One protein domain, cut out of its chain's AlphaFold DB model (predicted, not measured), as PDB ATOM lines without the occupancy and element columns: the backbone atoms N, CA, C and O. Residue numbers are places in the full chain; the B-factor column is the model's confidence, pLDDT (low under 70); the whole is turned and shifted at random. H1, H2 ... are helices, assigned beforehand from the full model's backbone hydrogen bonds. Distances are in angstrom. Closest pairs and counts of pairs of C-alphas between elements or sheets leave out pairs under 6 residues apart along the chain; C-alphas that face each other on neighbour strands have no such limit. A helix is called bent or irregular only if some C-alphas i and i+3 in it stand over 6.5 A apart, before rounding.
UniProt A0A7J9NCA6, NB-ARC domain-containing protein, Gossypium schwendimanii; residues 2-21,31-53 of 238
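This is residues 2 to 21 and 31 to 53 of the 238 residues of the protein "NB-ARC domain-containing protein" of Gossypium schwendimanii (UniProt A0A7J9NCA6). The long helix H2 and the shorter, kinked H1 lie loosely side by side, running opposite ways, in a rod-like outline; residues 47 to 53, at the far end of H2, stick out beyond H1. The printed part has 43 residues with two named helices, H1 then H2, and no named strand; it is all helix. It is loose, with a radius of gyration of the C-alphas of 12.0 A and spans of 41 by 18 by 12 A.

H2, residues 31 to 52, is 31.3 A long, from C-alpha 31 at (170.312, 204.071, 137.766) to C-alpha 52 at (156.000, 182.192, 120.627). H1, residues 2 to 17, is 24.3 A long and begins with C-alpha 2 at (167.167, 182.319, 132.591). H1 has a kink of 30 degrees near residue 11 and is irregular: C-alphas 10 and 13 are 7.1 A apart.

H2 only just touches H1, with residues 32 to 42 alone and 3 pairs of C-alphas within 8 A; the closest C-alphas, of Gln 15 and Ser 32, are 6.6 A apart. They run opposite ways at a shallow tilt of 33 degrees, only just short of steep. Every O i to N i+4 pair is within hydrogen-bond range in H2, and 10 of 12 in H1.

The C-alphas farthest apart, of Leu 21 and Gly 53, are 41.4 A apart. Residues 22 to 30, in the link across the cut, are not printed; C-alphas 21 and 31 are 14.6 A apart. The mean pLDDT of the printed part is 70.9; residues 2 to 4, 14 to 21, 31 to 32 and 49 to 53 are under 70.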
ATOM      1  N   ILE A   2     167.340 182.740 131.180       59.50
ATOM      2  CA  ILE A   2     167.167 182.319 132.591       59.50
ATOM      3  C   ILE A   2     168.246 182.908 133.521       59.50
ATOM      4  O   ILE A   2     167.911 183.656 134.426       59.50
ATOM      5  N   ILE A   3     169.533 182.710 133.208       69.25
ATOM      6  CA  ILE A   3     170.664 183.214 134.021       69.25
ATOM      7  C   ILE A   3     170.656 184.749 134.176       69.25
ATOM      8  O   ILE A   3     171.055 185.289 135.204       69.25
ATOM      9  N   GLU A   4     170.206 185.476 133.150       69.88
ATOM     10  CA  GLU A   4     170.159 186.945 133.181       69.88
ATOM     11  C   GLU A   4     168.921 187.447 133.947       69.88
ATOM     12  O   GLU A   4     168.985 188.493 134.589       69.88
ATOM     13  N   ALA A   5     167.819 186.689 133.929       70.69
ATOM     14  CA  ALA A   5     166.627 186.962 134.727       70.69
ATOM     15  C   ALA A   5     166.867 186.701 136.219       70.69
ATOM     16  O   ALA A   5     166.511 187.537 137.045       70.69
ATOM     17  N   GLU A   6     167.538 185.600 136.560       76.50
ATOM     18  CA  GLU A   6     167.937 185.277 137.936       76.50
ATOM     19  C   GLU A   6     168.824 186.377 138.532       76.50
ATOM     20  O   GLU A   6     168.560 186.856 139.634       76.50
ATOM     21  N   ARG A   7     169.793 186.877 137.756       74.75
ATOM     22  CA  ARG A   7     170.661 187.990 138.167       74.75
ATOM     23  C   ARG A   7     169.885 189.289 138.428       74.75
ATOM     24  O   ARG A   7     170.163 189.994 139.391       74.75
ATOM     25  N   VAL A   8     168.890 189.616 137.598       74.06
ATOM     26  CA  VAL A   8     168.045 190.813 137.786       74.06
ATOM     27  C   VAL A   8     167.146 190.693 139.026       74.06
ATOM     28  O   VAL A   8     166.908 191.695 139.699       74.06
ATOM     29  N   VAL A   9     166.673 189.485 139.351       79.81
ATOM     30  CA  VAL A   9     165.905 189.216 140.580       79.81
ATOM     31  C   VAL A   9     166.787 189.374 141.822       79.81
ATOM     32  O   VAL A   9     166.353 189.983 142.799       79.81
ATOM     33  N   GLU A  10     168.032 188.900 141.763       81.00
ATOM     34  CA  GLU A  10     169.010 189.021 142.851       81.00
ATOM     35  C   GLU A  10     169.414 190.485 143.125       81.00
ATOM     36  O   GLU A  10     169.532 190.897 144.278       81.00
ATOM     37  N   GLU A  11     169.541 191.314 142.082       75.06
ATOM     38  CA  GLU A  11     169.883 192.744 142.193       75.06
ATOM     39  C   GLU A  11     168.711 193.635 142.676       75.06
ATOM     40  O   GLU A  11     168.918 194.771 143.121       75.06
ATOM     41  N   GLY A  12     167.468 193.143 142.604       71.81
ATOM     42  CA  GLY A  12     166.238 193.904 142.870       71.81
ATOM     43  C   GLY A  12     166.128 194.526 144.276       71.81
ATOM     44  O   GLY A  12     165.844 195.726 144.381       71.81
ATOM     45  N   PRO A  13     166.378 193.778 145.368       74.69
ATOM     46  CA  PRO A  13     166.302 194.303 146.734       74.69
ATOM     47  C   PRO A  13     167.291 195.445 147.003       74.69
ATOM     48  O   PRO A  13     166.950 196.429 147.660       74.69
ATOM     49  N   GLN A  14     168.502 195.363 146.442       68.75
ATOM     50  CA  GLN A  14     169.526 196.400 146.588       68.75
ATOM     51  C   GLN A  14     169.112 197.702 145.882       68.75
ATOM     52  O   GLN A  14     169.351 198.796 146.393       68.75
ATOM     53  N   GLN A  15     168.434 197.599 144.735       65.31
ATOM     54  CA  GLN A  15     167.935 198.759 143.993       65.31
ATOM     55  C   GLN A  15     166.706 199.409 144.647       65.31
ATOM     56  O   GLN A  15     166.600 200.637 144.631       65.31
ATOM     57  N   MET A  16     165.815 198.631 145.277       61.78
ATOM     58  CA  MET A  16     164.708 199.176 146.083       61.78
ATOM     59  C   MET A  16     165.199 199.930 147.321       61.78
ATOM     60  O   MET A  16     164.667 200.993 147.635       61.78
ATOM     61  N   ASN A  17     166.250 199.447 147.986       60.62
ATOM     62  CA  ASN A  17     166.851 200.164 149.112       60.62
ATOM     63  C   ASN A  17     167.476 201.507 148.686       60.62
ATOM     64  O   ASN A  17     167.412 202.476 149.438       60.62
ATOM     65  N   ASN A  18     167.983 201.614 147.451       60.03
ATOM     66  CA  ASN A  18     168.473 202.880 146.888       60.03
ATOM     67  C   ASN A  18     167.353 203.901 146.592       60.03
ATOM     68  O   ASN A  18     167.644 205.084 146.423       60.03
ATOM     69  N   LEU A  19     166.090 203.458 146.525       53.53
ATOM     70  CA  LEU A  19     164.900 204.299 146.326       53.53
ATOM     71  C   LEU A  19     164.299 204.814 147.649       53.53
ATOM     72  O   LEU A  19     163.582 205.810 147.632       53.53
ATOM     73  N   PHE A  20     164.600 204.166 148.783       51.31
ATOM     74  CA  PHE A  20     163.958 204.398 150.087       51.31
ATOM     75  C   PHE A  20     164.851 205.086 151.137       51.31
ATOM     76  O   PHE A  20     164.625 204.948 152.338       51.31
ATOM     77  N   LEU A  21     165.836 205.885 150.716       46.59
ATOM     78  CA  LEU A  21     166.516 206.824 151.617       46.59
ATOM     79  C   LEU A  21     165.959 208.227 151.376       46.59
ATOM     80  O   LEU A  21     166.192 208.845 150.338       46.59
ATOM     81  N   SER A  31     170.019 205.508 137.694       64.44
ATOM     82  CA  SER A  31     170.312 204.071 137.766       64.44
ATOM     83  C   SER A  31     169.042 203.249 137.958       64.44
ATOM     84  O   SER A  31     168.864 202.273 137.237       64.44
ATOM     85  N   SER A  32     168.121 203.690 138.821       66.19
ATOM     86  CA  SER A  32     166.831 203.027 139.037       66.19
ATOM     87  C   SER A  32     165.946 203.092 137.791       66.19
ATOM     88  O   SER A  32     165.307 202.107 137.440       66.19
ATOM     89  N   TYR A  33     165.966 204.207 137.048       70.31
ATOM     90  CA  TYR A  33     165.300 204.306 135.746       70.31
ATOM     91  C   TYR A  33     165.917 203.353 134.707       70.31
ATOM     92  O   TYR A  33     165.193 202.653 134.000       70.31
ATOM     93  N   LYS A  34     167.256 203.282 134.621       74.69
ATOM     94  CA  LYS A  34     167.955 202.345 133.720       74.69
ATOM     95  C   LYS A  34     167.652 200.886 134.067       74.69
ATOM     96  O   LYS A  34     167.438 200.086 133.159       74.69
ATOM     97  N   PHE A  35     167.599 200.555 135.354       79.19
ATOM     98  CA  PHE A  35     167.236 199.226 135.829       79.19
ATOM     99  C   PHE A  35     165.767 198.905 135.558       79.19
ATOM    100  O   PHE A  35     165.484 197.876 134.957       79.19
ATOM    101  N   GLY A  36     164.842 199.820 135.862       76.25
ATOM    102  CA  GLY A  36     163.424 199.670 135.520       76.25
ATOM    103  C   GLY A  36     163.207 199.455 134.019       76.25
ATOM    104  O   GLY A  36     162.431 198.591 133.619       76.25
ATOM    105  N   LYS A  37     163.970 200.155 133.168       80.75
ATOM    106  CA  LYS A  37     163.962 199.942 131.713       80.75
ATOM    107  C   LYS A  37     164.516 198.564 131.315       80.75
ATOM    108  O   LYS A  37     163.992 197.960 130.382       80.75
ATOM    109  N   LYS A  38     165.542 198.056 132.012       81.31
ATOM    110  CA  LYS A  38     166.083 196.694 131.821       81.31
ATOM    111  C   LYS A  38     165.050 195.629 132.210       81.31
ATOM    112  O   LYS A  38     164.823 194.712 131.428       81.31
ATOM    113  N   VAL A  39     164.377 195.797 133.352       80.31
ATOM    114  CA  VAL A  39     163.294 194.916 133.826       80.31
ATOM    115  C   VAL A  39     162.125 194.908 132.840       80.31
ATOM    116  O   VAL A  39     161.689 193.840 132.427       80.31
ATOM    117  N   ALA A  40     161.662 196.080 132.395       80.12
ATOM    118  CA  ALA A  40     160.557 196.185 131.441       80.12
ATOM    119  C   ALA A  40     160.876 195.512 130.097       80.12
ATOM    120  O   ALA A  40     160.042 194.791 129.554       80.12
ATOM    121  N   LYS A  41     162.100 195.694 129.585       83.56
ATOM    122  CA  LYS A  41     162.543 195.044 128.347       83.56
ATOM    123  C   LYS A  41     162.623 193.524 128.502       83.56
ATOM    124  O   LYS A  41     162.177 192.800 127.623       83.56
ATOM    125  N   MET A  42     163.145 193.043 129.627       80.88
ATOM    126  CA  MET A  42     163.235 191.610 129.900       80.88
ATOM    127  C   MET A  42     161.854 190.969 130.086       80.88
ATOM    128  O   MET A  42     161.621 189.884 129.570       80.88
ATOM    129  N   LEU A  43     160.916 191.650 130.751       80.00
ATOM    130  CA  LEU A  43     159.518 191.217 130.842       80.00
ATOM    131  C   LEU A  43     158.867 191.119 129.462       80.00
ATOM    132  O   LEU A  43     158.153 190.157 129.192       80.00
ATOM    133  N   GLN A  44     159.139 192.085 128.586       80.00
ATOM    134  CA  GLN A  44     158.650 192.060 127.214       80.00
ATOM    135  C   GLN A  44     159.255 190.894 126.422       80.00
ATOM    136  O   GLN A  44     158.517 190.163 125.776       80.00
ATOM    137  N   GLU A  45     160.564 190.653 126.533       79.56
ATOM    138  CA  GLU A  45     161.235 189.513 125.892       79.56
ATOM    139  C   GLU A  45     160.717 188.162 126.417       79.56
ATOM    140  O   GLU A  45     160.524 187.236 125.629       79.56
ATOM    141  N   ILE A  46     160.436 188.054 127.721       76.00
ATOM    142  CA  ILE A  46     159.809 186.873 128.329       76.00
ATOM    143  C   ILE A  46     158.390 186.691 127.784       76.00
ATOM    144  O   ILE A  46     158.040 185.588 127.380       76.00
ATOM    145  N   ASN A  47     157.586 187.753 127.706       73.69
ATOM    146  CA  ASN A  47     156.218 187.687 127.187       73.69
ATOM    147  C   ASN A  47     156.167 187.367 125.679       73.69
ATOM    148  O   ASN A  47     155.332 186.584 125.226       73.69
ATOM    149  N   ASP A  48     157.110 187.900 124.903       75.94
ATOM    150  CA  ASP A  48     157.296 187.579 123.485       75.94
ATOM    151  C   ASP A  48     157.761 186.125 123.293       75.94
ATOM    152  O   ASP A  48     157.385 185.472 122.321       75.94
ATOM    153  N   HIS A  49     158.553 185.580 124.223       67.88
ATOM    154  CA  HIS A  49     158.905 184.158 124.226       67.88
ATOM    155  C   HIS A  49     157.753 183.255 124.684       67.88
ATOM    156  O   HIS A  49     157.580 182.182 124.110       67.88
ATOM    157  N   MET A  50     156.950 183.682 125.662       63.69
ATOM    158  CA  MET A  50     155.755 182.960 126.117       63.69
ATOM    159  C   MET A  50     154.662 182.925 125.041       63.69
ATOM    160  O   MET A  50     153.955 181.935 124.936       63.69
ATOM    161  N   SER A  51     154.546 183.966 124.211       66.00
ATOM    162  CA  SER A  51     153.603 184.004 123.081       66.00
ATOM    163  C   SER A  51     154.086 183.232 121.846       66.00
ATOM    164  O   SER A  51     153.267 182.819 121.029       66.00
ATOM    165  N   LYS A  52     155.402 183.007 121.705       67.19
ATOM    166  CA  LYS A  52     156.000 182.192 120.627       67.19
ATOM    167  C   LYS A  52     156.177 180.717 120.991       67.19
ATOM    168  O   LYS A  52     156.326 179.890 120.097       67.19
ATOM    169  N   GLY A  53     156.196 180.382 122.279       54.78
ATOM    170  CA  GLY A  53     156.249 179.008 122.756       54.78
ATOM    171  C   GLY A  53     154.857 178.498 123.098       54.78
ATOM    172  O   GLY A  53     154.221 179.014 124.009       54.78
TER     173      GLY A  53